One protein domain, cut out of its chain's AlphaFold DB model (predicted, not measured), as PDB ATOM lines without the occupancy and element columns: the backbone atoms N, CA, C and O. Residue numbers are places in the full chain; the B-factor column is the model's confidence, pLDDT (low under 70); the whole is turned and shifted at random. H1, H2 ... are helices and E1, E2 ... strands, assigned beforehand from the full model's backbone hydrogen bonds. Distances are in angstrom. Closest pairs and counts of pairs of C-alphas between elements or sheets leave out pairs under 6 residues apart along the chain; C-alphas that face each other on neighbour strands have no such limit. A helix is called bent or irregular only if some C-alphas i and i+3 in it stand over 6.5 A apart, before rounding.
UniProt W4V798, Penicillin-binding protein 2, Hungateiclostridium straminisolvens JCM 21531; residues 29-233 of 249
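This is residues 29 to 233 of the 249 residues of the protein "Penicillin-binding protein 2" of Hungateiclostridium straminisolvens JCM 21531 (UniProt W4V798). A helical core is built round H1, with H3, H4 and H8 packed on it, H2 on H8 and H6 on H3; two small two-stranded sheets, E1 with E4 and E2 with E3, lie at one end. At the other end a long thin arm starts beside H7 with E5 and E8, and the hairpin E6 and E7 sticks out at its tip. The printed part has 205 residues with eight named helices and eight named strands, in the order H1 E1 E2 E3 E4 H2 H3 H4 H5 H6 H7 E5 E6 E7 E8 H8; the four strand pairs are antiparallel and the class is mixed, helices and strands. The whole is compact, with a radius of gyration of the C-alphas of 18.7 A, yet elongated in outline, spanning 69 by 41 by 27 A.

The sheets pair E2, residues 66 to 69, with E3, 72 to 75; E1, 61 to 63, with E4, 85 to 87; E5, 186 to 188, with E8, 211 to 213; and E6, 195 to 197, with E7, 203 to 206. H1, residues 37 to 50, is 21.4 A long and begins at C-alpha 37 (93.579, 145.985, 75.997); it is irregular, with C-alphas 39 and 42 7.0 A apart. H2 is residues 89 to 94, H3 98 to 108, H4 110 to 119, H5 141 to 148, H6 154 to 161 and H7 171 to 182. H8, residues 218 to 233, is 21.8 A long and ends at C-alpha 233 (83.605, 159.037, 88.984).

In the hairpin E2 and E3, N 67 and O 74 are 2.9 A apart, within hydrogen-bond range. Its closest C-alphas to H6 are those of Ile 69 and Ala 155, 5.6 A. E1 pairs with E4 through N 63 and O 85, 2.9 A; Asp 63 and Ile 99 of H3 have C-alphas 5.8 A apart. H3 and H6 touch at His 102 and Ala 158, C-alphas 4.1 A apart. H1, the hub, touches five helices, among them H4 at Ala 47 and Ile 113, C-alphas 5.8 A apart, about perpendicular at 81 degrees. H1 and H8 touch at Pro 42 and Val 224, C-alphas 6.1 A apart, at a shallow tilt of 30 degrees, opposite ways. H2 and H8 touch at Ala 94 and Val 231, C-alphas 3.9 A apart. H5 touches no helix. H1 and H7 are near each other. The closest C-alphas of H7 and E5 are those of Thr 180 and Arg 187, 4.8 A. Across the antiparallel neighbours E5 and E8, N 187 and O 212 are within hydrogen-bond range at 2.8 A, and across the hairpin E6 and E7, N 196 and O 205 are within hydrogen-bond range at 2.8 A. Every O i to N i+4 pair is within hydrogen-bond range in H2 to H7; H1 has 7 of 10 and H8 11 of 12.

The C-alphas of Thr 81 and Asp 200 are the two farthest apart, 69.7 A. The printed part has no cut. The link from H4 to H5, residues 120 to 140, is long. The mean pLDDT of the printed part is 96.8, and no printed residue is under 70.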
ATOM      1  N   ALA A  29      80.500 137.731  68.690       97.94
ATOM      2  CA  ALA A  29      80.357 137.572  70.134       97.94
ATOM      3  C   ALA A  29      81.028 136.298  70.670       97.94
ATOM      4  O   ALA A  29      81.597 136.332  71.759       97.94
ATOM      5  N   ILE A  30      80.992 135.202  69.904       98.00
ATOM      6  CA  ILE A  30      81.527 133.897  70.334       98.00
ATOM      7  C   ILE A  30      82.685 133.397  69.459       98.00
ATOM      8  O   ILE A  30      83.405 132.497  69.876       98.00
ATOM      9  N   GLN A  31      82.879 133.962  68.262       98.06
ATOM     10  CA  GLN A  31      83.917 133.550  67.304       98.06
ATOM     11  C   GLN A  31      85.041 134.570  67.138       98.06
ATOM     12  O   GLN A  31      86.169 134.193  66.819       98.06
ATOM     13  N   GLY A  32      84.748 135.860  67.314       97.44
ATOM     14  CA  GLY A  32      85.737 136.923  67.158       97.44
ATOM     15  C   GLY A  32      86.734 136.907  68.305       97.44
ATOM     16  O   GLY A  32      86.319 136.931  69.454       97.44
ATOM     17  N   ARG A  33      88.036 136.882  68.007       97.62
ATOM     18  CA  ARG A  33      89.105 137.015  69.006       97.62
ATOM     19  C   ARG A  33      89.730 138.395  68.890       97.62
ATOM     20  O   ARG A  33      90.194 138.762  67.812       97.62
ATOM     21  N   TYR A  34      89.766 139.127  69.994       98.00
ATOM     22  CA  TYR A  34      90.285 140.490  70.039       98.00
ATOM     23  C   TYR A  34      91.220 140.660  71.229       98.00
ATOM     24  O   TYR A  34      90.985 140.094  72.297       98.00
ATOM     25  N   THR A  35      92.264 141.465  71.058       97.88
ATOM     26  CA  THR A  35      93.088 141.924  72.178       97.88
ATOM     27  C   THR A  35      92.215 142.734  73.140       97.88
ATOM     28  O   THR A  35      91.639 143.736  72.707       97.88
ATOM     29  N   PRO A  36      92.085 142.344  74.422       98.06
ATOM     30  CA  PRO A  36      91.198 143.035  75.363       98.06
ATOM     31  C   PRO A  36      91.673 144.449  75.724       98.06
ATOM     32  O   PRO A  36      90.873 145.273  76.178       98.06
ATOM     33  N   GLY A  37      92.973 144.730  75.566       98.00
ATOM     34  CA  GLY A  37      93.579 145.985  75.997       98.00
ATOM     35  C   GLY A  37      93.313 146.272  77.478       98.00
ATOM     36  O   GLY A  37      93.229 145.363  78.307       98.00
ATOM     37  N   SER A  38      93.126 147.551  77.813       97.81
ATOM     38  CA  SER A  38      92.984 148.030  79.196       97.81
ATOM     39  C   SER A  38      91.856 147.384  80.010       97.81
ATOM     40  O   SER A  38      91.919 147.433  81.235       97.81
ATOM     41  N   THR A  39      90.869 146.737  79.381       98.00
ATOM     42  CA  THR A  39      89.825 145.978  80.103       98.00
ATOM     43  C   THR A  39      90.397 144.808  80.920       98.00
ATOM     44  O   THR A  39      89.755 144.319  81.845       98.00
ATOM     45  N   TYR A  40      91.637 144.399  80.637       98.69
ATOM     46  CA  TYR A  40      92.377 143.353  81.345       98.69
ATOM     47  C   TYR A  40      93.043 143.827  82.653       98.69
ATOM     48  O   TYR A  40      93.394 143.016  83.502       98.69
ATOM     49  N   LYS A  41      93.219 145.139  82.848       98.75
ATOM     50  CA  LYS A  41      93.939 145.706  84.005       98.75
ATOM     51  C   LYS A  41      93.360 145.325  85.379       98.75
ATOM     52  O   LYS A  41      94.167 145.047  86.262       98.75
ATOM     53  N   PRO A  42      92.026 145.219  85.577       98.75
ATOM     54  CA  PRO A  42      91.473 144.705  86.830       98.75
ATOM     55  C   PRO A  42      92.004 143.308  87.185       98.75
ATOM     56  O   PRO A  42      92.354 143.064  88.334       98.75
ATOM     57  N   LEU A  43      92.167 142.419  86.201       98.75
ATOM     58  CA  LEU A  43      92.751 141.094  86.407       98.75
ATOM     59  C   LEU A  43      94.204 141.175  86.876       98.75
ATOM     60  O   LEU A  43      94.585 140.485  87.820       98.75
ATOM     61  N   SER A  44      95.009 142.034  86.250       98.81
ATOM     62  CA  SER A  44      96.396 142.265  86.668       98.81
ATOM     63  C   SER A  44      96.482 142.843  88.086       98.81
ATOM     64  O   SER A  44      97.367 142.446  88.844       98.81
ATOM     65  N   SER A  45      95.546 143.718  88.479       98.81
ATOM     66  CA  SER A  45      95.423 144.204  89.862       98.81
ATOM     67  C   SER A  45      95.130 143.066  90.840       98.81
ATOM     68  O   SER A  45      95.805 142.962  91.862       98.81
ATOM     69  N   ILE A  46      94.175 142.185  90.513       98.81
ATOM     70  CA  ILE A  46      93.846 141.005  91.331       98.81
ATOM     71  C   ILE A  46      95.066 140.106  91.478       98.81
ATOM     72  O   ILE A  46      95.415 139.734  92.594       98.81
ATOM     73  N   ALA A  47      95.764 139.814  90.380       98.75
ATOM     74  CA  ALA A  47      96.974 139.006  90.429       98.75
ATOM     75  C   ALA A  47      98.037 139.630  91.349       98.75
ATOM     76  O   ALA A  47      98.653 138.919  92.139       98.75
ATOM     77  N   GLY A  48      98.213 140.955  91.308       98.75
ATOM     78  CA  GLY A  48      99.123 141.678  92.199       98.75
ATOM     79  C   GLY A  48      98.741 141.633  93.678       98.75
ATOM     80  O   GLY A  48      99.610 141.414  94.521       98.75
ATOM     81  N   LEU A  49      97.458 141.819  93.989       98.75
ATOM     82  CA  LEU A  49      96.939 141.830  95.360       98.75
ATOM     83  C   LEU A  49      96.917 140.424  95.978       98.75
ATOM     84  O   LEU A  49      97.319 140.231  97.126       98.75
ATOM     85  N   GLU A  50      96.508 139.416  95.210       98.56
ATOM     86  CA  GLU A  50      96.408 138.034  95.692       98.56
ATOM     87  C   GLU A  50      97.777 137.374  95.875       98.56
ATOM     88  O   GLU A  50      97.960 136.591  96.807       98.56
ATOM     89  N   THR A  51      98.764 137.737  95.050       98.25
ATOM     90  CA  THR A  51     100.161 137.300  95.241       98.25
ATOM     91  C   THR A  51     100.902 138.102  96.315       98.25
ATOM     92  O   THR A  51     102.005 137.721  96.700       98.25
ATOM     93  N   GLY A  52     100.319 139.201  96.810       98.31
ATOM     94  CA  GLY A  52     100.934 140.086  97.805       98.31
ATOM     95  C   GLY A  52     102.056 140.976  97.260       98.31
ATOM     96  O   GLY A  52     102.750 141.623  98.041       98.31
ATOM     97  N   VAL A  53     102.239 141.033  95.935       98.50
ATOM     98  CA  VAL A  53     103.199 141.939  95.274       98.50
ATOM     99  C   VAL A  53     102.831 143.401  95.514       98.50
ATOM    100  O   VAL A  53     103.709 144.249  95.672       98.50
ATOM    101  N   ILE A  54     101.530 143.681  95.558       98.56
ATOM    102  CA  ILE A  54     100.976 144.916  96.104       98.56
ATOM    103  C   ILE A  54     100.005 144.573  97.229       98.56
ATOM    104  O   ILE A  54      99.451 143.478  97.290       98.56
ATOM    105  N   THR A  55      99.794 145.529  98.121       97.62
ATOM    106  CA  THR A  55      98.835 145.427  99.227       97.62
ATOM    107  C   THR A  55      97.967 146.681  99.254       97.62
ATOM    108  O   THR A  55      98.386 147.702  98.701       97.62
ATOM    109  N   PRO A  56      96.801 146.659  99.919       90.69
ATOM    110  CA  PRO A  56      95.959 147.848 100.069       90.69
ATOM    111  C   PRO A  56      96.716 149.047 100.660       90.69
ATOM    112  O   PRO A  56      96.493 150.187 100.270       90.69
ATOM    113  N   GLN A  57      97.650 148.793 101.582       93.06
ATOM    114  CA  GLN A  57      98.453 149.827 102.242       93.06
ATOM    115  C   GLN A  57      99.715 150.200 101.449       93.06
ATOM    116  O   GLN A  57     100.323 151.240 101.699       93.06
ATOM    117  N   ASN A  58     100.137 149.358 100.502       96.00
ATOM    118  CA  ASN A  58     101.338 149.565  99.702       96.00
ATOM    119  C   ASN A  58     101.142 149.047  98.272       96.00
ATOM    120  O   ASN A  58     101.535 147.928  97.931       96.00
ATOM    121  N   SER A  59     100.546 149.893  97.433       97.25
ATOM    122  CA  SER A  59     100.327 149.629  96.005       97.25
ATOM    123  C   SER A  59     100.863 150.743  95.104       97.25
ATOM    124  O   SER A  59     100.384 150.904  93.985       97.25
ATOM    125  N   TYR A  60     101.800 151.563  95.582       98.12
ATOM    126  CA  TYR A  60     102.253 152.741  94.843       98.12
ATOM    127  C   TYR A  60     103.325 152.408  93.801       98.12
ATOM    128  O   TYR A  60     104.340 151.790  94.120       98.12
ATOM    129  N   ILE A  61     103.146 152.911  92.579       97.88
ATOM    130  CA  ILE A  61     104.160 152.924  91.515       97.88
ATOM    131  C   ILE A  61     104.260 154.355  90.974       97.88
ATOM    132  O   ILE A  61     103.283 155.104  90.973       97.88
ATOM    133  N   THR A  62     105.462 154.774  90.574       98.06
ATOM    134  CA  THR A  62     105.700 156.118  90.032       98.06
ATOM    135  C   THR A  62     105.802 156.076  88.515       98.06
ATOM    136  O   THR A  62     106.808 155.631  87.967       98.06
ATOM    137  N   ASP A  63     104.785 156.608  87.846       97.69
ATOM    138  CA  ASP A  63     104.812 156.875  86.414       97.69
ATOM    139  C   ASP A  63     105.554 158.191  86.141       97.69
ATOM    140  O   ASP A  63     105.142 159.254  86.606       97.69
ATOM    141  N   ARG A  64     106.649 158.108  85.377       97.12
ATOM    142  CA  ARG A  64     107.471 159.252  84.938       97.12
ATOM    143  C   ARG A  64     107.284 159.579  83.451       97.12
ATOM    144  O   ARG A  64     108.139 160.215  82.845       97.12
ATOM    145  N   GLY A  65     106.226 159.065  82.829       96.56
ATOM    146  CA  GLY A  65     105.901 159.253  81.417       96.56
ATOM    147  C   GLY A  65     106.524 158.201  80.505       96.56
ATOM    148  O   GLY A  65     105.892 157.774  79.541       96.56
ATOM    149  N   THR A  66     107.717 157.700  80.829       96.69
ATOM    150  CA  THR A  66     108.333 156.562  80.132       96.69
ATOM    151  C   THR A  66     108.974 155.582  81.107       96.69
ATOM    152  O   THR A  66     109.353 155.949  82.222       96.69
ATOM    153  N   HIS A  67     109.099 154.323  80.691       96.62
ATOM    154  CA  HIS A  67     109.742 153.286  81.488       96.62
ATOM    155  C   HIS A  67     110.405 152.235  80.597       96.62
ATOM    156  O   HIS A  67     109.807 151.768  79.628       96.62
ATOM    157  N   VAL A  68     111.647 151.863  80.915       97.81
ATOM    158  CA  VAL A  68     112.408 150.869  80.150       97.81
ATOM    159  C   VAL A  68     112.286 149.507  80.822       97.81
ATOM    160  O   VAL A  68     112.719 149.341  81.958       97.81
ATOM    161  N   ILE A  69     111.743 148.519  80.110       97.69
ATOM    162  CA  ILE A  69     111.611 147.133  80.579       97.69
ATOM    163  C   ILE A  69     112.180 146.201  79.513       97.69
ATOM    164  O   ILE A  69     111.752 146.222  78.362       97.69
ATOM    165  N   GLY A  70     113.136 145.349  79.896       93.81
ATOM    166  CA  GLY A  70     113.697 144.338  78.992       93.81
ATOM    167  C   GLY A  70     114.306 144.920  77.708       93.81
ATOM    168  O   GLY A  70     114.215 144.288  76.662       93.81
ATOM    169  N   GLY A  71     114.865 146.134  77.777       94.31
ATOM    170  CA  GLY A  71     115.436 146.849  76.630       94.31
ATOM    171  C   GLY A  71     114.430 147.636  75.779       94.31
ATOM    172  O   GLY A  71     114.845 148.298  74.833       94.31
ATOM    173  N   TRP A  72     113.136 147.610  76.114       95.75
ATOM    174  CA  TRP A  72     112.082 148.341  75.404       95.75
ATOM    175  C   TRP A  72     111.592 149.545  76.203       95.75
ATOM    176  O   TRP A  72     111.322 149.428  77.397       95.75
ATOM    177  N   THR A  73     111.431 150.688  75.536       97.06
ATOM    178  CA  THR A  73     110.872 151.905  76.139       97.06
ATOM    179  C   THR A  73     109.357 151.933  75.977       97.06
ATOM    180  O   THR A  73     108.842 152.187  74.888       97.06
ATOM    181  N   PHE A  74     108.645 151.729  77.079       96.88
ATOM    182  CA  PHE A  74     107.206 151.930  77.178       96.88
ATOM    183  C   PHE A  74     106.892 153.389  77.501       96.88
ATOM    184  O   PHE A  74     107.663 154.071  78.180       96.88
ATOM    185  N   LYS A  75     105.749 153.869  77.007       95.56
ATOM    186  CA  LYS A  75     105.280 155.240  77.214       95.56
ATOM    187  C   LYS A  75     103.928 155.239  77.915       95.56
ATOM    188  O   LYS A  75     103.061 154.416  77.619       95.56
ATOM    189  N   CYS A  76     103.751 156.189  78.818       94.38
ATOM    190  CA  CYS A  76     102.446 156.598  79.290       94.38
ATOM    191  C   CYS A  76     101.672 157.184  78.104       94.38
ATOM    192  O   CYS A  76     102.190 158.039  77.385       94.38
ATOM    193  N   MET A  77     100.458 156.683  77.875       91.38
ATOM    194  CA  MET A  77      99.646 157.098  76.725       91.38
ATOM    195  C   MET A  77      99.051 158.493  76.907       91.38
ATOM    196  O   MET A  77      98.846 159.186  75.917       91.38
ATOM    197  N   GLU A  78      98.792 158.891  78.153       91.88
ATOM    198  CA  GLU A  78      98.169 160.173  78.483       91.88
ATOM    199  C   GLU A  78      99.219 161.263  78.737       91.88
ATOM    200  O   GLU A  78      99.205 162.309  78.094       91.88
ATOM    201  N   TYR A  79     100.205 160.978  79.595       94.25
ATOM    202  CA  TYR A  79     101.239 161.933  80.009       94.25
ATOM    203  C   TYR A  79     102.652 161.430  79.671       94.25
ATOM    204  O   TYR A  79     103.440 161.148  80.574       94.25
ATOM    205  N   PRO A  80     103.035 161.319  78.386       92.69
ATOM    206  CA  PRO A  80     104.314 160.726  77.978       92.69
ATOM    207  C   PRO A  80     105.558 161.486  78.474       92.69
ATOM    208  O   PRO A  80     106.644 160.910  78.499       92.69
ATOM    209  N   THR A  81     105.420 162.759  78.861       94.19
ATOM    210  CA  THR A  81     106.547 163.616  79.274       94.19
ATOM    211  C   THR A  81     106.811 163.591  80.780       94.19
ATOM    212  O   THR A  81     107.966 163.642  81.187       94.19
ATOM    213  N   TYR A  82     105.764 163.542  81.608       93.75
ATOM    214  CA  TYR A  82     105.886 163.667  83.069       93.75
ATOM    215  C   TYR A  82     105.169 162.560  83.855       93.75
ATOM    216  O   TYR A  82     105.464 162.373  85.034       93.75
ATOM    217  N   GLY A  83     104.305 161.777  83.199       96.75
ATOM    218  CA  GLY A  83     103.562 160.671  83.795       96.75
ATOM    219  C   GLY A  83     102.466 161.105  84.765       96.75
ATOM    220  O   GLY A  83     102.294 162.279  85.073       96.75
ATOM    221  N   HIS A  84     101.734 160.129  85.292       96.62
ATOM    222  CA  HIS A  84     100.741 160.346  86.349       96.62
ATOM    223  C   HIS A  84     101.361 160.616  87.735       96.62
ATOM    224  O   HIS A  84     100.641 160.834  88.712       96.62
ATOM    225  N   GLY A  85     102.693 160.570  87.855       97.12
ATOM    226  CA  GLY A  85     103.395 160.662  89.129       97.12
ATOM    227  C   GLY A  85     103.240 159.392  89.968       97.12
ATOM    228  O   GLY A  85     103.111 158.283  89.447       97.12
ATOM    229  N   LYS A  86     103.301 159.537  91.294       97.69
ATOM    230  CA  LYS A  86     103.112 158.421  92.230       97.69
ATOM    231  C   LYS A  86     101.618 158.147  92.405       97.69
ATOM    232  O   LYS A  86     100.915 158.971  92.984       97.69
ATOM    233  N   ILE A  87     101.162 156.988  91.942       97.75
ATOM    234  CA  ILE A  87      99.755 156.571  91.996       97.75
ATOM    235  C   ILE A  87      99.626 155.175  92.606       97.75
ATOM    236  O   ILE A  87     100.550 154.365  92.503       97.75
ATOM    237  N   ASP A  88      98.506 154.908  93.271       98.31
ATOM    238  CA  ASP A  88      98.134 153.575  93.753       98.31
ATOM    239  C   ASP A  88      97.355 152.781  92.689       98.31
ATOM    240  O   ASP A  88      97.139 153.257  91.573       98.31
ATOM    241  N   VAL A  89      96.948 151.553  93.026       98.56
ATOM    242  CA  VAL A  89      96.221 150.668  92.104       98.56
ATOM    243  C   VAL A  89      94.835 151.205  91.730       98.56
ATOM    244  O   VAL A  89      94.391 150.989  90.603       98.56
ATOM    245  N   ILE A  90      94.165 151.927  92.635       98.25
ATOM    246  CA  ILE A  90      92.829 152.492  92.400       98.25
ATOM    247  C   ILE A  90      92.938 153.597  91.356       98.25
ATOM    248  O   ILE A  90      92.270 153.540  90.323       98.25
ATOM    249  N   ARG A  91      93.843 154.559  91.570       97.62
ATOM    250  CA  ARG A  91      94.079 155.639  90.610       97.62
ATOM    251  C   ARG A  91      94.660 155.114  89.296       97.62
ATOM    252  O   ARG A  91      94.282 155.593  88.235       97.62
ATOM    253  N   ALA A  92      95.511 154.088  89.336       98.31
ATOM    254  CA  ALA A  92      96.012 153.448  88.121       98.31
ATOM    255  C   ALA A  92      94.901 152.799  87.284       98.31
ATOM    256  O   ALA A  92      94.965 152.863  86.054       98.31
ATOM    257  N   LEU A  93      93.892 152.188  87.919       98.38
ATOM    258  CA  LEU A  93      92.693 151.713  87.225       98.38
ATOM    259  C   LEU A  93      91.888 152.890  86.660       98.38
ATOM    260  O   LEU A  93      91.559 152.853  85.476       98.38
ATOM    261  N   ALA A  94      91.660 153.940  87.458       97.38
ATOM    262  CA  ALA A  94      90.889 155.127  87.074       97.38
ATOM    263  C   ALA A  94      91.424 155.814  85.804       97.38
ATOM    264  O   ALA A  94      90.666 156.043  84.856       97.38
ATOM    265  N   THR A  95      92.738 156.067  85.761       96.88
ATOM    266  CA  THR A  95      93.422 156.717  84.628       96.88
ATOM    267  C   THR A  95      93.925 155.720  83.581       96.88
ATOM    268  O   THR A  95      94.532 156.080  82.575       96.88
ATOM    269  N   SER A  96      93.708 154.419  83.798       97.31
ATOM    270  CA  SER A  96      94.223 153.362  82.929       97.31
ATOM    271  C   SER A  96      95.744 153.463  82.686       97.31
ATOM    272  O   SER A  96      96.223 153.236  81.570       97.31
ATOM    273  N   CYS A  97      96.542 153.766  83.711       98.25
ATOM    274  CA  CYS A  97      97.975 154.050  83.561       98.25
ATOM    275  C   CYS A  97      98.793 152.836  83.070       98.25
ATOM    276  O   CYS A  97      99.036 151.885  83.811       98.25
ATOM    277  N   ASN A  98      99.291 152.870  81.829       97.44
ATOM    278  CA  ASN A  98     100.077 151.763  81.264       97.44
ATOM    279  C   ASN A  98     101.369 151.476  82.037       97.44
ATOM    280  O   ASN A  98     101.669 150.315  82.292       97.44
ATOM    281  N   ILE A  99     102.118 152.512  82.433       98.31
ATOM    282  CA  ILE A  99     103.409 152.340  83.118       98.31
ATOM    283  C   ILE A  99     103.233 151.601  84.449       98.31
ATOM    284  O   ILE A  99     103.995 150.676  84.728       98.31
ATOM    285  N   TYR A 100     102.179 151.929  85.205       98.69
ATOM    286  CA  TYR A 100     101.820 151.213  86.429       98.69
ATOM    287  C   TYR A 100     101.647 149.712  86.168       98.69
ATOM    288  O   TYR A 100     102.277 148.885  86.823       98.69
ATOM    289  N   PHE A 101     100.825 149.348  85.179       98.69
ATOM    290  CA  PHE A 101     100.508 147.947  84.893       98.69
ATOM    291  C   PHE A 101     101.638 147.183  84.202       98.69
ATOM    292  O   PHE A 101     101.748 145.974  84.390       98.69
ATOM    293  N   HIS A 102     102.507 147.863  83.454       98.69
ATOM    294  CA  HIS A 102     103.734 147.267  82.938       98.69
ATOM    295  C   HIS A 102     104.670 146.859  84.082       98.69
ATOM    296  O   HIS A 102     105.116 145.713  84.131       98.69
ATOM    297  N   GLU A 103     104.933 147.772  85.022       98.56
ATOM    298  CA  GLU A 103     105.803 147.498  86.168       98.56
ATOM    299  C   GLU A 103     105.176 146.465  87.118       98.56
ATOM    300  O   GLU A 103     105.847 145.504  87.503       98.56
ATOM    301  N   LEU A 104     103.884 146.606  87.446       98.81
ATOM    302  CA  LEU A 104     103.152 145.616  88.240       98.81
ATOM    303  C   LEU A 104     103.217 144.238  87.577       98.81
ATOM    304  O   LEU A 104     103.563 143.260  88.232       98.81
ATOM    305  N   GLY A 105     102.938 144.166  86.276       98.62
ATOM    306  CA  GLY A 105     102.945 142.918  85.526       98.62
ATOM    307  C   GLY A 105     104.278 142.183  85.622       98.62
ATOM    308  O   GLY A 105     104.309 140.985  85.898       98.62
ATOM    309  N   VAL A 106     105.391 142.904  85.454       98.69
ATOM    310  CA  VAL A 106     106.738 142.328  85.580       98.69
ATOM    311  C   VAL A 106     107.008 141.825  87.000       98.69
ATOM    312  O   VAL A 106     107.564 140.738  87.139       98.69
ATOM    313  N   LYS A 107     106.595 142.567  88.038       98.56
ATOM    314  CA  LYS A 107     106.755 142.147  89.442       98.56
ATOM    315  C   LYS A 107     105.920 140.909  89.785       98.56
ATOM    316  O   LYS A 107     106.394 140.044  90.511       98.56
ATOM    317  N   VAL A 108     104.696 140.823  89.259       98.75
ATOM    318  CA  VAL A 108     103.788 139.680  89.458       98.75
ATOM    319  C   VAL A 108     104.254 138.447  88.688       98.75
ATOM    320  O   VAL A 108     104.149 137.327  89.186       98.75
ATOM    321  N   GLY A 109     104.797 138.648  87.488       98.69
ATOM    322  CA  GLY A 109     105.235 137.579  86.600       98.69
ATOM    323  C   GLY A 109     104.084 136.964  85.799       98.69
ATOM    324  O   GLY A 109     102.949 136.852  86.262       98.69
ATOM    325  N   ILE A 110     104.389 136.545  84.566       98.75
ATOM    326  CA  ILE A 110     103.369 136.073  83.621       98.75
ATOM    327  C   ILE A 110     102.627 134.824  84.102       98.75
ATOM    328  O   ILE A 110     101.431 134.720  83.867       98.75
ATOM    329  N   ASP A 111     103.298 133.910  84.805       98.69
ATOM    330  CA  ASP A 111     102.688 132.641  85.213       98.69
ATOM    331  C   ASP A 111     101.528 132.879  86.202       98.69
ATOM    332  O   ASP A 111     100.474 132.256  86.092       98.69
ATOM    333  N   ASN A 112     101.672 133.857  87.105       98.69
ATOM    334  CA  ASN A 112     100.605 134.267  88.021       98.69
ATOM    335  C   ASN A 112      99.461 134.984  87.285       98.69
ATOM    336  O   ASN A 112      98.290 134.750  87.581       98.69
ATOM    337  N   ILE A 113      99.782 135.840  86.310       98.81
ATOM    338  CA  ILE A 113      98.777 136.559  85.509       98.81
ATOM    339  C   ILE A 113      97.967 135.578  84.645       98.81
ATOM    340  O   ILE A 113      96.742 135.673  84.603       98.81
ATOM    341  N   ASP A 114      98.627 134.621  83.987       98.75
ATOM    342  CA  ASP A 114      97.985 133.574  83.180       98.75
ATOM    343  C   ASP A 114      97.115 132.650  84.041       98.75
ATOM    344  O   ASP A 114      95.991 132.327  83.649       98.75
ATOM    345  N   ALA A 115      97.575 132.288  85.245       98.62
ATOM    346  CA  ALA A 115      96.786 131.502  86.190       98.62
ATOM    347  C   ALA A 115      95.482 132.218  86.580       98.62
ATOM    348  O   ALA A 115      94.407 131.615  86.532       98.62
ATOM    349  N   TRP A 116      95.542 133.518  86.888       98.56
ATOM    350  CA  TRP A 116      94.340 134.307  87.166       98.56
ATOM    351  C   TRP A 116      93.439 134.453  85.937       98.56
ATOM    352  O   TRP A 116      92.229 134.268  86.051       98.56
ATOM    353  N   ALA A 117      93.995 134.686  84.749       98.69
ATOM    354  CA  ALA A 117      93.238 134.698  83.494       98.69
ATOM    355  C   ALA A 117      92.479 133.396  83.250       98.69
ATOM    356  O   ALA A 117      91.285 133.422  82.944       98.69
ATOM    357  N   LYS A 118      93.135 132.257  83.474       98.44
ATOM    358  CA  LYS A 118      92.498 130.944  83.408       98.44
ATOM    359  C   LYS A 118      91.397 130.788  84.463       98.44
ATOM    360  O   LYS A 118      90.310 130.316  84.128       98.44
ATOM    361  N   ASN A 119      91.626 131.233  85.702       97.50
ATOM    362  CA  ASN A 119      90.608 131.217  86.761       97.50
ATOM    363  C   ASN A 119      89.386 132.076  86.400       97.50
ATOM    364  O   ASN A 119      88.255 131.667  86.634       97.50
ATOM    365  N   PHE A 120      89.573 133.208  85.722       98.44
ATOM    366  CA  PHE A 120      88.470 134.012  85.180       98.44
ATOM    367  C   PHE A 120      87.818 133.424  83.916       98.44
ATOM    368  O   PHE A 120      86.796 133.928  83.463       98.44
ATOM    369  N   GLY A 121      88.352 132.327  83.369       97.94
ATOM    370  CA  GLY A 121      87.803 131.626  82.199       97.94
ATOM    371  C   GLY A 121      88.275 132.196  80.866       97.94
ATOM    372  O   GLY A 121      87.838 131.752  79.804       97.94
ATOM    373  N   LEU A 122      89.192 133.163  80.898       98.56
ATOM    374  CA  LEU A 122      89.776 133.727  79.695       98.56
ATOM    375  C   LEU A 122      90.639 132.680  79.002       98.56
ATOM    376  O   LEU A 122      91.438 131.979  79.623       98.56
ATOM    377  N   GLY A 123      90.472 132.567  77.689       98.12
ATOM    378  CA  GLY A 123      91.149 131.544  76.911       98.12
ATOM    379  C   GLY A 123      90.607 130.138  77.132       98.12
ATOM    380  O   GLY A 123      91.255 129.217  76.675       98.12
ATOM    381  N   GLU A 124      89.456 129.949  77.779       97.94
ATOM    382  CA  GLU A 124      88.727 128.673  77.839       97.94
ATOM    383  C   GLU A 124      87.339 128.829  77.200       97.94
ATOM    384  O   GLU A 124      86.846 129.944  77.040       97.94
ATOM    385  N   TYR A 125      86.701 127.734  76.791       98.00
ATOM    386  CA  TYR A 125      85.304 127.804  76.353       98.00
ATOM    387  C   TYR A 125      84.422 128.250  77.520       98.00
ATOM    388  O   TYR A 125      84.562 127.733  78.627       98.00
ATOM    389  N   THR A 126      83.511 129.193  77.279       97.00
ATOM    390  CA  THR A 126      82.542 129.608  78.302       97.00
ATOM    391  C   THR A 126      81.465 128.547  78.512       97.00
ATOM    392  O   THR A 126      80.835 128.519  79.568       97.00
ATOM    393  N   GLY A 127      81.268 127.666  77.523       94.94
ATOM    394  CA  GLY A 127      80.263 126.608  77.572       94.94
ATOM    395  C   GLY A 127      78.858 127.095  77.226       94.94
ATOM    396  O   GLY A 127      77.892 126.403  77.550       94.94
ATOM    397  N   ILE A 128      78.741 128.267  76.590       95.81
ATOM    398  CA  ILE A 128      77.474 128.781  76.070       95.81
ATOM    399  C   ILE A 128      76.852 127.792  75.080       95.81
ATOM    400  O   ILE A 128      77.540 127.148  74.292       95.81
ATOM    401  N   GLU A 129      75.526 127.696  75.085       93.38
ATOM    402  CA  GLU A 129      74.739 126.705  74.329       93.38
ATOM    403  C   GLU A 129      74.691 126.980  72.811       93.38
ATOM    404  O   GLU A 129      73.836 126.454  72.097       93.38
ATOM    405  N   LEU A 130      75.584 127.834  72.304       95.12
ATOM    406  CA  LEU A 130      75.645 128.232  70.905       95.12
ATOM    407  C   LEU A 130      76.777 127.494  70.182       95.12
ATOM    408  O   LEU A 130      77.911 127.464  70.667       95.12
ATOM    409  N   PRO A 131      76.514 126.938  68.988       95.56
ATOM    410  CA  PRO A 131      77.543 126.257  68.225       95.56
ATOM    411  C   PRO A 131      78.586 127.244  67.699       95.56
ATOM    412  O   PRO A 131      78.290 128.390  67.356       95.56
ATOM    413  N   GLY A 132      79.816 126.755  67.559       95.62
ATOM    414  CA  GLY A 132      80.892 127.497  66.915       95.62
ATOM    415  C   GLY A 132      81.602 128.507  67.811       95.62
ATOM    416  O   GLY A 132      82.328 129.333  67.266       95.62
ATOM    417  N   GLU A 133      81.440 128.447  69.136       97.81
ATOM    418  CA  GLU A 133      82.302 129.182  70.070       97.81
ATOM    419  C   GLU A 133      83.786 128.924  69.754       97.81
ATOM    420  O   GLU A 133      84.188 127.819  69.378       97.81
ATOM    421  N   GLN A 134      84.615 129.955  69.884       98.00
ATOM    422  CA  GLN A 134      86.061 129.859  69.759       98.00
ATOM    423  C   GLN A 134      86.717 129.987  71.128       98.00
ATOM    424  O   GLN A 134      86.429 130.904  71.895       98.00
ATOM    425  N   LYS A 135      87.687 129.107  71.395       96.06
ATOM    426  CA  LYS A 135      88.604 129.281  72.525       96.06
ATOM    427  C   LYS A 135      89.371 130.593  72.344       96.06
ATOM    428  O   LYS A 135      89.684 130.950  71.212       96.06
ATOM    429  N   GLY A 136      89.658 131.311  73.423       97.62
ATOM    430  CA  GLY A 136      90.537 132.484  73.368       97.62
ATOM    431  C   GLY A 136      92.009 132.063  73.414       97.62
ATOM    432  O   GLY A 136      92.317 130.875  73.478       97.62
ATOM    433  N   ILE A 137      92.917 133.027  73.431       98.44
ATOM    434  CA  ILE A 137      94.358 132.821  73.572       98.44
ATOM    435  C   ILE A 137      94.817 133.641  74.772       98.44
ATOM    436  O   ILE A 137      94.571 134.844  74.826       98.44
ATOM    437  N   ARG A 138      95.469 132.989  75.737       98.56
ATOM    438  CA  ARG A 138      96.188 133.678  76.811       98.56
ATOM    439  C   ARG A 138      97.654 133.800  76.435       98.56
ATOM    440  O   ARG A 138      98.267 132.839  75.964       98.56
ATOM    441  N   ALA A 139      98.215 134.974  76.670       98.50
ATOM    442  CA  ALA A 139      99.639 135.190  76.546       98.50
ATOM    443  C   ALA A 139     100.368 134.517  77.715       98.50
ATOM    444  O   ALA A 139     100.131 134.852  78.871       98.50
ATOM    445  N   ASN A 140     101.260 133.577  77.409       98.56
ATOM    446  CA  ASN A 140     102.143 132.935  78.375       98.56
ATOM    447  C   ASN A 140     103.361 132.329  77.658       98.56
ATOM    448  O   ASN A 140     103.458 132.343  76.425       98.56
ATOM    449  N   LYS A 141     104.301 131.790  78.441       98.56
ATOM    450  CA  LYS A 141     105.550 131.203  77.935       98.56
ATOM    451  C   LYS A 141     105.297 130.097  76.907       98.56
ATOM    452  O   LYS A 141     105.966 130.067  75.878       98.56
ATOM    453  N   GLN A 142     104.322 129.225  77.173       98.25
ATOM    454  CA  GLN A 142     103.969 128.116  76.291       98.25
ATOM    455  C   GLN A 142     103.382 128.625  74.971       98.25
ATOM    456  O   GLN A 142     103.911 128.291  73.915       98.25
ATOM    457  N   THR A 143     102.373 129.501  75.022       98.00
ATOM    458  CA  THR A 143     101.755 130.118  73.838       98.00
ATOM    459  C   THR A 143     102.809 130.774  72.950       98.00
ATOM    460  O   THR A 143     102.832 130.566  71.737       98.00
ATOM    461  N   LYS A 144     103.740 131.535  73.539       98.31
ATOM    462  CA  LYS A 144     104.808 132.185  72.773       98.31
ATOM    463  C   LYS A 144     105.736 131.163  72.111       98.31
ATOM    464  O   LYS A 144     106.091 131.334  70.941       98.31
ATOM    465  N   LYS A 145     106.109 130.102  72.836       98.25
ATOM    466  CA  LYS A 145     106.959 129.034  72.304       98.25
ATOM    467  C   LYS A 145     106.282 128.305  71.146       98.25
ATOM    468  O   LYS A 145     106.928 128.064  70.135       98.25
ATOM    469  N   GLU A 146     104.990 128.021  71.252       97.50
ATOM    470  CA  GLU A 146     104.212 127.353  70.203       97.50
ATOM    471  C   GLU A 146     104.042 128.229  68.956       97.50
ATOM    472  O   GLU A 146     104.221 127.752  67.837       97.50
ATOM    473  N   LEU A 147     103.741 129.519  69.130       96.50
ATOM    474  CA  LEU A 147     103.482 130.423  68.006       96.50
ATOM    475  C   LEU A 147     104.753 130.908  67.303       96.50
ATOM    476  O   LEU A 147     104.704 131.245  66.121       96.50
ATOM    477  N   ARG A 148     105.872 131.031  68.031       97.31
ATOM    478  CA  ARG A 148     107.077 131.725  67.537       97.31
ATOM    479  C   ARG A 148     108.396 130.994  67.786       97.31
ATOM    480  O   ARG A 148     109.427 131.488  67.346       97.31
ATOM    481  N   ASN A 149     108.395 129.859  68.489       97.69
ATOM    482  CA  ASN A 149     109.602 129.164  68.961       97.69
ATOM    483  C   ASN A 149     110.577 130.073  69.746       97.69
ATOM    484  O   ASN A 149     111.789 129.863  69.747       97.69
ATOM    485  N   ASP A 150     110.042 131.075  70.444       97.25
ATOM    486  CA  ASP A 150     110.816 132.123  71.111       97.25
ATOM    487  C   ASP A 150     110.593 132.114  72.629       97.25
ATOM    488  O   ASP A 150     109.508 131.777  73.107       97.25
ATOM    489  N   ASP A 151     111.619 132.502  73.383       97.25
ATOM    490  CA  ASP A 151     111.600 132.476  74.843       97.25
ATOM    491  C   ASP A 151     110.975 133.752  75.421       97.25
ATOM    492  O   ASP A 151     111.025 134.837  74.830       97.25
ATOM    493  N   TRP A 152     110.356 133.629  76.592       98.38
ATOM    494  CA  TRP A 152     109.623 134.717  77.239       98.38
ATOM    495  C   TRP A 152     110.551 135.751  77.889       98.38
ATOM    496  O   TRP A 152     111.489 135.394  78.602       98.38
ATOM    497  N   ARG A 153     110.263 137.041  77.690       97.81
ATOM    498  CA  ARG A 153     111.056 138.179  78.177       97.81
ATOM    499  C   ARG A 153     110.210 139.131  79.033       97.81
ATOM    500  O   ARG A 153     108.990 139.162  78.894       97.81
ATOM    501  N   PRO A 154     110.828 139.983  79.871       98.38
ATOM    502  CA  PRO A 154     110.090 140.933  80.710       98.38
ATOM    503  C   PRO A 154     109.156 141.879  79.937       98.38
ATOM    504  O   PRO A 154     108.063 142.175  80.412       98.38
ATOM    505  N   ALA A 155     109.553 142.320  78.739       98.12
ATOM    506  CA  ALA A 155     108.722 143.175  77.885       98.12
ATOM    507  C   ALA A 155     107.445 142.462  77.392       98.12
ATOM    508  O   ALA A 155     106.413 143.112  77.227       98.12
ATOM    509  N   ASP A 156     107.492 141.133  77.226       98.44
ATOM    510  CA  ASP A 156     106.308 140.335  76.895       98.44
ATOM    511  C   ASP A 156     105.325 140.368  78.074       98.44
ATOM    512  O   ASP A 156     104.157 140.695  77.887       98.44
ATOM    513  N   THR A 157     105.810 140.154  79.310       98.75
ATOM    514  CA  THR A 157     104.983 140.282  80.528       98.75
ATOM    515  C   THR A 157     104.362 141.669  80.643       98.75
ATOM    516  O   THR A 157     103.171 141.781  80.922       98.75
ATOM    517  N   ALA A 158     105.151 142.723  80.411       98.56
ATOM    518  CA  ALA A 158     104.674 144.097  80.486       98.56
ATOM    519  C   ALA A 158     103.486 144.329  79.537       98.56
ATOM    520  O   ALA A 158     102.467 144.877  79.956       98.56
ATOM    521  N   GLN A 159     103.580 143.873  78.285       98.44
ATOM    522  CA  GLN A 159     102.492 143.991  77.310       98.44
ATOM    523  C   GLN A 159     101.295 143.102  77.666       98.44
ATOM    524  O   GLN A 159     100.147 143.546  77.610       98.44
ATOM    525  N   SER A 160     101.533 141.857  78.079       98.62
ATOM    526  CA  SER A 160     100.460 140.939  78.466       98.62
ATOM    527  C   SER A 160      99.652 141.445  79.662       98.62
ATOM    528  O   SER A 160      98.431 141.309  79.664       98.62
ATOM    529  N   ALA A 161     100.295 142.098  80.633       98.62
ATOM    530  CA  ALA A 161      99.640 142.643  81.823       98.62
ATOM    531  C   ALA A 161      98.652 143.786  81.529       98.62
ATOM    532  O   ALA A 161      97.769 144.059  82.342       98.62
ATOM    533  N   ILE A 162      98.752 144.435  80.365       98.56
ATOM    534  CA  ILE A 162      97.777 145.436  79.902       98.56
ATOM    535  C   ILE A 162      96.806 144.875  78.855       98.56
ATOM    536  O   ILE A 162      96.181 145.643  78.127       98.56
ATOM    537  N   GLY A 163      96.702 143.547  78.741       98.19
ATOM    538  CA  GLY A 163      95.786 142.898  77.806       98.19
ATOM    539  C   GLY A 163      96.234 142.941  76.344       98.19
ATOM    540  O   GLY A 163      95.393 142.840  75.454       98.19
ATOM    541  N   GLN A 164      97.533 143.117  76.091       98.31
ATOM    542  CA  GLN A 164      98.135 143.095  74.752       98.31
ATOM    543  C   GLN A 164      98.954 141.805  74.541       98.31
ATOM    544  O   GLN A 164      98.768 140.811  75.251       98.31
ATOM    545  N   PHE A 165      99.883 141.829  73.578       97.62
ATOM    546  CA  PHE A 165     100.687 140.683  73.142       97.62
ATOM    547  C   PHE A 165      99.792 139.574  72.559       97.62
ATOM    548  O   PHE A 165      98.949 139.870  71.720       97.62
ATOM    549  N   ASP A 166      99.950 138.322  72.986       97.81
ATOM    550  CA  ASP A 166      99.161 137.187  72.485       97.81
ATOM    551  C   ASP A 166      97.763 137.057  73.105       97.81
ATOM    552  O   ASP A 166      97.017 136.149  72.742       97.81
ATOM    553  N   ASN A 167      97.388 137.933  74.043       98.75
ATOM    554  CA  ASN A 167      96.056 137.891  74.635       98.75
ATOM    555  C   ASN A 167      95.005 138.196  73.565       98.75
ATOM    556  O   ASN A 167      94.996 139.283  72.997       98.75
ATOM    557  N   ALA A 168      94.095 137.257  73.321       98.56
ATOM    558  CA  ALA A 168      93.007 137.429  72.369       98.56
ATOM    559  C   ALA A 168      91.765 136.668  72.839       98.56
ATOM    560  O   ALA A 168      91.747 135.439  72.854       98.56
ATOM    561  N   PHE A 169      90.704 137.383  73.202       98.75
ATOM    562  CA  PHE A 169      89.514 136.796  73.822       98.75
ATOM    563  C   PHE A 169      88.250 137.112  73.037       98.75
ATOM    564  O   PHE A 169      88.198 138.082  72.276       98.75
ATOM    565  N   THR A 170      87.235 136.271  73.213       98.75
ATOM    566  CA  THR A 170      85.913 136.510  72.637       98.75
ATOM    567  C   THR A 170      85.128 137.514  73.478       98.75
ATOM    568  O   THR A 170      85.314 137.577  74.698       98.75
ATOM    569  N   PRO A 171      84.221 138.307  72.881       98.56
ATOM    570  CA  PRO A 171      83.350 139.187  73.651       98.56
ATOM    571  C   PRO A 171      82.553 138.454  74.736       98.56
ATOM    572  O   PRO A 171      82.386 139.007  75.818       98.56
ATOM    573  N   ILE A 172      82.124 137.204  74.508       98.50
ATOM    574  CA  ILE A 172      81.438 136.410  75.541       98.50
ATOM    575  C   ILE A 172      82.357 136.047  76.721       98.50
ATOM    576  O   ILE A 172      81.912 136.089  77.866       98.50
ATOM    577  N   GLN A 173      83.646 135.772  76.480       98.69
ATOM    578  CA  GLN A 173      84.628 135.582  77.556       98.69
ATOM    579  C   GLN A 173      84.823 136.866  78.365       98.69
ATOM    580  O   GLN A 173      84.831 136.813  79.593       98.69
ATOM    581  N   LEU A 174      84.947 138.019  77.696       98.69
ATOM    582  CA  LEU A 174      85.108 139.309  78.374       98.69
ATOM    583  C   LEU A 174      83.860 139.701  79.166       98.69
ATOM    584  O   LEU A 174      83.988 140.162  80.298       98.69
ATOM    585  N   ALA A 175      82.669 139.465  78.613       98.31
ATOM    586  CA  ALA A 175      81.413 139.671  79.323       98.31
ATOM    587  C   ALA A 175      81.351 138.804  80.586       98.31
ATOM    588  O   ALA A 175      81.097 139.330  81.665       98.31
ATOM    589  N   ASN A 176      81.668 137.508  80.486       98.25
ATOM    590  CA  ASN A 176      81.654 136.619  81.646       98.25
ATOM    591  C   ASN A 176      82.703 137.015  82.702       98.25
ATOM    592  O   ASN A 176      82.413 137.026  83.897       98.25
ATOM    593  N   TYR A 177      83.904 137.406  82.271       98.56
ATOM    594  CA  TYR A 177      84.950 137.934  83.149       98.56
ATOM    595  C   TYR A 177      84.481 139.184  83.911       98.56
ATOM    596  O   TYR A 177      84.569 139.218  85.138       98.56
ATOM    597  N   VAL A 178      83.918 140.180  83.222       97.81
ATOM    598  CA  VAL A 178      83.421 141.408  83.868       97.81
ATOM    599  C   VAL A 178      82.222 141.115  84.773       97.81
ATOM    600  O   VAL A 178      82.157 141.647  85.877       97.81
ATOM    601  N   SER A 179      81.303 140.230  84.371       97.56
ATOM    602  CA  SER A 179      80.199 139.792  85.234       97.56
ATOM    603  C   SER A 179      80.702 139.092  86.497       97.56
ATOM    604  O   SER A 179      80.178 139.351  87.577       97.56
ATOM    605  N   THR A 180      81.745 138.266  86.375       98.19
ATOM    606  CA  THR A 180      82.412 137.615  87.512       98.19
ATOM    607  C   THR A 180      83.014 138.647  88.457       98.19
ATOM    608  O   THR A 180      82.919 138.491  89.669       98.19
ATOM    609  N   LEU A 181      83.613 139.721  87.933       97.62
ATOM    610  CA  LEU A 181      84.063 140.822  88.779       97.62
ATOM    611  C   LEU A 181      82.871 141.470  89.488       97.62
ATOM    612  O   LEU A 181      82.859 141.546  90.712       97.62
ATOM    613  N   ALA A 182      81.849 141.892  88.743       95.06
ATOM    614  CA  ALA A 182      80.712 142.644  89.275       95.06
ATOM    615  C   ALA A 182      79.949 141.901  90.386       95.06
ATOM    616  O   ALA A 182      79.515 142.514  91.354       95.06
ATOM    617  N   ASN A 183      79.815 140.578  90.287       95.00
ATOM    618  CA  ASN A 183      79.046 139.774  91.242       95.00
ATOM    619  C   ASN A 183      79.882 139.181  92.397       95.00
ATOM    620  O   ASN A 183      79.461 138.216  93.044       95.00
ATOM    621  N   GLY A 184      81.074 139.734  92.643       94.38
ATOM    622  CA  GLY A 184      81.930 139.329  93.756       94.38
ATOM    623  C   GLY A 184      82.653 138.001  93.528       94.38
ATOM    624  O   GLY A 184      82.904 137.277  94.483       94.38
ATOM    625  N   GLY A 185      82.960 137.619  92.289       96.56
ATOM    626  CA  GLY A 185      83.769 136.437  91.973       96.56
ATOM    627  C   GLY A 185      82.976 135.164  91.667       96.56
ATOM    628  O   GLY A 185      83.548 134.077  91.715       96.56
ATOM    629  N   LYS A 186      81.673 135.249  91.375       97.50
ATOM    630  CA  LYS A 186      80.873 134.104  90.908       97.50
ATOM    631  C   LYS A 186      80.926 134.027  89.382       97.50
ATOM    632  O   LYS A 186      80.246 134.775  88.680       97.50
ATOM    633  N   ARG A 187      81.718 133.104  88.849       97.50
ATOM    634  CA  ARG A 187      81.835 132.884  87.407       97.50
ATOM    635  C   ARG A 187      80.713 131.978  86.930       97.50
ATOM    636  O   ARG A 187      80.803 130.760  87.073       97.50
ATOM    637  N   TYR A 188      79.655 132.576  86.395       96.62
ATOM    638  CA  TYR A 188      78.525 131.832  85.848       96.62
ATOM    639  C   TYR A 188      78.878 131.204  84.499       96.62
ATOM    640  O   TYR A 188      79.674 131.748  83.730       96.62
ATOM    641  N   LYS A 189      78.252 130.074  84.183       95.94
ATOM    642  CA  LYS A 189      78.200 129.560  82.815       95.94
ATOM    643  C   LYS A 189      77.186 130.398  82.020       95.94
ATOM    644  O   LYS A 189      76.002 130.395  82.377       95.94
ATOM    645  N   PRO A 190      77.601 131.140  80.974       95.12
ATOM    646  CA  PRO A 190      76.666 131.920  80.173       95.12
ATOM    647  C   PRO A 190      75.678 130.995  79.459       95.12
ATOM    648  O   PRO A 190      76.075 129.972  78.905       95.12
ATOM    649  N   HIS A 191      74.404 131.367  79.439       92.56
ATOM    650  CA  HIS A 191      73.344 130.608  78.777       92.56
ATOM    651  C   HIS A 191      72.401 131.559  78.039       92.56
ATOM    652  O   HIS A 191      72.266 132.729  78.406       92.56
ATOM    653  N   VAL A 192      71.753 131.053  76.991       92.75
ATOM    654  CA  VAL A 192      70.716 131.789  76.244       92.75
ATOM    655  C   VAL A 192      69.333 131.191  76.484       92.75
ATOM    656  O   VAL A 192      68.326 131.891  76.364       92.75
ATOM    657  N   VAL A 193      69.268 129.909  76.852       90.81
ATOM    658  CA  VAL A 193      68.018 129.208  77.128       90.81
ATOM    659  C   VAL A 193      67.577 129.477  78.564       90.81
ATOM    660  O   VAL A 193      68.135 128.953  79.521       90.81
ATOM    661  N   LYS A 194      66.517 130.275  78.725       90.69
ATOM    662  CA  LYS A 194      65.865 130.472  80.030       90.69
ATOM    663  C   LYS A 194      64.971 129.291  80.408       90.69
ATOM    664  O   LYS A 194      64.956 128.850  81.552       90.69
ATOM    665  N   GLU A 195      64.171 128.817  79.458       93.19
ATOM    666  CA  GLU A 195      63.215 127.733  79.661       93.19
ATOM    667  C   GLU A 195      62.793 127.143  78.308       93.19
ATOM    668  O   GLU A 195      62.630 127.878  77.333       93.19
ATOM    669  N   ILE A 196      62.574 125.832  78.257       92.69
ATOM    670  CA  ILE A 196      61.965 125.112  77.139       92.69
ATOM    671  C   ILE A 196      60.599 124.620  77.607       92.69
ATOM    672  O   ILE A 196      60.509 123.876  78.585       92.69
ATOM    673  N   ARG A 197      59.538 125.009  76.897       95.94
ATOM    674  CA  ARG A 197      58.160 124.583  77.173       95.94
ATOM    675  C   ARG A 197      57.592 123.779  76.017       95.94
ATOM    676  O   ARG A 197      57.911 124.038  74.857       95.94
ATOM    677  N   LYS A 198      56.723 122.821  76.334       94.88
ATOM    678  CA  LYS A 198      55.886 122.142  75.343       94.88
ATOM    679  C   LYS A 198      54.700 123.022  74.948       94.88
ATOM    680  O   LYS A 198      54.385 124.011  75.607       94.88
ATOM    681  N   TYR A 199      53.999 122.604  73.896       94.44
ATOM    682  CA  TYR A 199      52.774 123.260  73.433       94.44
ATOM    683  C   TYR A 199      51.644 123.233  74.479       94.44
ATOM    684  O   TYR A 199      50.819 124.138  74.518       94.44
ATOM    685  N   ASP A 200      51.629 122.222  75.354       94.50
ATOM    686  CA  ASP A 200      50.676 122.101  76.468       94.50
ATOM    687  C   ASP A 200      50.999 123.017  77.668       94.50
ATOM    688  O   ASP A 200      50.279 123.012  78.664       94.50
ATOM    689  N   GLY A 201      52.075 123.808  77.586       92.88
ATOM    690  CA  GLY A 201      52.515 124.728  78.633       92.88
ATOM    691  C   GLY A 201      53.425 124.113  79.699       92.88
ATOM    692  O   GLY A 201      53.949 124.858  80.527       92.88
ATOM    693  N   SER A 202      53.666 122.797  79.680       95.12
ATOM    694  CA  SER A 202      54.575 122.143  80.628       95.12
ATOM    695  C   SER A 202      56.049 122.465  80.346       95.12
ATOM    696  O   SER A 202      56.490 122.536  79.195       95.12
ATOM    697  N   THR A 203      56.829 122.653  81.413       94.69
ATOM    698  CA  THR A 203      58.275 122.905  81.346       94.69
ATOM    699  C   THR A 203      59.039 121.604  81.086       94.69
ATOM    700  O   THR A 203      58.889 120.632  81.820       94.69
ATOM    701  N   VAL A 204      59.882 121.595  80.053       93.31
ATOM    702  CA  VAL A 204      60.801 120.492  79.714       93.31
ATOM    703  C   VAL A 204      62.158 120.703  80.369       93.31
ATOM    704  O   VAL A 204      62.745 119.776  80.917       93.31
ATOM    705  N   LEU A 205      62.657 121.932  80.288       88.56
ATOM    706  CA  LEU A 205      63.934 122.338  80.843       88.56
ATOM    707  C   LEU A 205      63.790 123.765  81.343       88.56
ATOM    708  O   LEU A 205      63.229 124.611  80.654       88.56
ATOM    709  N   LYS A 206      64.313 124.031  82.530       87.94
ATOM    710  CA  LYS A 206      64.463 125.376  83.064       87.94
ATOM    711  C   LYS A 206      65.955 125.615  83.222       87.94
ATOM    712  O   LYS A 206      66.636 124.770  83.794       87.94
ATOM    713  N   GLY A 207      66.458 126.705  82.655       80.81
ATOM    714  CA  GLY A 207      67.852 127.089  82.821       80.81
ATOM    715  C   GLY A 207      68.094 127.404  84.291       80.81
ATOM    716  O   GLY A 207      67.510 128.350  84.821       80.81
ATOM    717  N   GLU A 208      68.912 126.592  84.952       83.12
ATOM    718  CA  GLU A 208      69.364 126.848  86.315       83.12
ATOM    719  C   GLU A 208      70.776 127.445  86.246       83.12
ATOM    720  O   GLU A 208      71.640 126.914  85.542       83.12
ATOM    721  N   PRO A 209      71.032 128.584  86.908       87.44
ATOM    722  CA  PRO A 209      72.306 129.269  86.787       87.44
ATOM    723  C   PRO A 209      73.408 128.507  87.536       87.44
ATOM    724  O   PRO A 209      73.473 128.513  88.764       87.44
ATOM    725  N   GLU A 210      74.313 127.893  86.781       92.25
ATOM    726  CA  GLU A 210      75.517 127.242  87.301       92.25
ATOM    727  C   GLU A 210      76.666 128.250  87.414       92.25
ATOM    728  O   GLU A 210      76.881 129.058  86.505       92.25
ATOM    729  N   TYR A 211      77.424 128.204  88.514       96.00
ATOM    730  CA  TYR A 211      78.614 129.034  88.687       96.00
ATOM    731  C   TYR A 211      79.707 128.352  89.501       96.00
ATOM    732  O   TYR A 211      79.447 127.501  90.349       96.00
ATOM    733  N   GLU A 212      80.931 128.823  89.294       96.56
ATOM    734  CA  GLU A 212      82.080 128.546  90.149       96.56
ATOM    735  C   GLU A 212      82.443 129.809  90.938       96.56
ATOM    736  O   GLU A 212      82.520 130.904  90.376       96.56
ATOM    737  N   LYS A 213      82.658 129.693  92.253       97.31
ATOM    738  CA  LYS A 213      83.122 130.816  93.081       97.31
ATOM    739  C   LYS A 213      84.647 130.853  93.068       97.31
ATOM    740  O   LYS A 213      85.299 129.927  93.547       97.31
ATOM    741  N   LEU A 214      85.210 131.942  92.559       97.44
ATOM    742  CA  LEU A 214      86.645 132.185  92.605       97.44
ATOM    743  C   LEU A 214      87.076 132.526  94.034       97.44
ATOM    744  O   LEU A 214      86.388 133.252  94.754       97.44
ATOM    745  N   SER A 215      88.232 132.002  94.434       96.69
ATOM    746  CA  SER A 215      88.841 132.273  95.740       96.69
ATOM    747  C   SER A 215      89.635 133.578  95.685       96.69
ATOM    748  O   SER A 215      90.852 133.552  95.546       96.69
ATOM    749  N   ILE A 216      88.934 134.711  95.732       97.62
ATOM    750  CA  ILE A 216      89.515 136.062  95.763       97.62
ATOM    751  C   ILE A 216      89.196 136.670  97.127       97.62
ATOM    752  O   ILE A 216      88.077 136.503  97.620       97.62
ATOM    753  N   LYS A 217      90.151 137.366  97.752       97.62
ATOM    754  CA  LYS A 217      89.892 138.055  99.020       97.62
ATOM    755  C   LYS A 217      88.865 139.164  98.798       97.62
ATOM    756  O   LYS A 217      88.945 139.917  97.829       97.62
ATOM    757  N   GLU A 218      87.940 139.319  99.738       96.75
ATOM    758  CA  GLU A 218      86.919 140.376  99.673       96.75
ATOM    759  C   GLU A 218      87.552 141.780  99.612       96.75
ATOM    760  O   GLU A 218      87.082 142.645  98.876       96.75
ATOM    761  N   GLU A 219      88.678 141.997 100.303       97.12
ATOM    762  CA  GLU A 219      89.438 143.255 100.235       97.12
ATOM    763  C   GLU A 219      90.014 143.522  98.833       97.12
ATOM    764  O   GLU A 219      89.934 144.646  98.339       97.12
ATOM    765  N   THR A 220      90.517 142.487  98.150       98.12
ATOM    766  CA  THR A 220      90.974 142.589  96.756       98.12
ATOM    767  C   THR A 220      89.822 142.979  95.833       98.12
ATOM    768  O   THR A 220      89.968 143.897  95.025       98.12
ATOM    769  N   MET A 221      88.668 142.308  95.958       97.69
ATOM    770  CA  MET A 221      87.483 142.622  95.154       97.69
ATOM    771  C   MET A 221      87.025 144.063  95.371       97.69
ATOM    772  O   MET A 221      86.773 144.772  94.398       97.69
ATOM    773  N   LYS A 222      87.005 144.518  96.627       97.62
ATOM    774  CA  LYS A 222      86.641 145.889  96.987       97.62
ATOM    775  C   LYS A 222      87.546 146.922  96.311       97.62
ATOM    776  O   LYS A 222      87.040 147.835  95.671       97.62
ATOM    777  N   ILE A 223      88.868 146.753  96.382       98.06
ATOM    778  CA  ILE A 223      89.837 147.673  95.756       98.06
ATOM    779  C   ILE A 223      89.650 147.734  94.240       98.06
ATOM    780  O   ILE A 223      89.718 148.802  93.631       98.06
ATOM    781  N   VAL A 224      89.413 146.585  93.611       98.00
ATOM    782  CA  VAL A 224      89.204 146.513  92.163       98.00
ATOM    783  C   VAL A 224      87.892 147.183  91.765       98.00
ATOM    784  O   VAL A 224      87.877 147.929  90.789       98.00
ATOM    785  N   HIS A 225      86.815 146.981  92.527       96.94
ATOM    786  CA  HIS A 225      85.546 147.687  92.324       96.94
ATOM    787  C   HIS A 225      85.687 149.195  92.514       96.94
ATOM    788  O   HIS A 225      85.196 149.944  91.674       96.94
ATOM    789  N   GLU A 226      86.394 149.644  93.552       96.44
ATOM    790  CA  GLU A 226      86.690 151.064  93.777       96.44
ATOM    791  C   GLU A 226      87.462 151.663  92.594       96.44
ATOM    792  O   GLU A 226      87.085 152.714  92.079       96.44
ATOM    793  N   GLY A 227      88.484 150.964  92.089       96.56
ATOM    794  CA  GLY A 227      89.224 151.384  90.897       96.56
ATOM    795  C   GLY A 227      88.366 151.424  89.630       96.56
ATOM    796  O   GLY A 227      88.461 152.372  88.854       96.56
ATOM    797  N   MET A 228      87.495 150.432  89.419       94.62
ATOM    798  CA  MET A 228      86.555 150.412  88.289       94.62
ATOM    799  C   MET A 228      85.502 151.523  88.386       94.62
ATOM    800  O   MET A 228      85.137 152.096  87.365       94.62
ATOM    801  N   LEU A 229      85.033 151.860  89.589       93.62
ATOM    802  CA  LEU A 229      84.114 152.977  89.815       93.62
ATOM    803  C   LEU A 229      84.809 154.322  89.555       93.62
ATOM    804  O   LEU A 229      84.237 155.215  88.930       93.62
ATOM    805  N   ALA A 230      86.065 154.453  89.984       95.00
ATOM    806  CA  ALA A 230      86.863 155.658  89.796       95.00
ATOM    807  C   ALA A 230      87.103 155.995  88.313       95.00
ATOM    808  O   ALA A 230      87.208 157.169  87.975       95.00
ATOM    809  N   VAL A 231      87.085 155.007  87.408       94.38
ATOM    810  CA  VAL A 231      87.127 155.235  85.948       94.38
ATOM    811  C   VAL A 231      86.015 156.190  85.477       94.38
ATOM    812  O   VAL A 231      86.259 157.010  84.590       94.38
ATOM    813  N   ALA A 232      84.823 156.112  86.077       92.06
ATOM    814  CA  ALA A 232      83.678 156.962  85.748       92.06
ATOM    815  C   ALA A 232      83.492 158.151  86.705       92.06
ATOM    816  O   ALA A 232      82.917 159.155  86.306       92.06
ATOM    817  N   ASN A 233      83.972 158.065  87.949       90.44
ATOM    818  CA  ASN A 233      83.605 159.037  88.984       90.44
ATOM    819  C   ASN A 233      84.770 159.888  89.508       90.44
ATOM    820  O   ASN A 233      84.524 160.934  90.105       90.44
TER     821      ASN A 233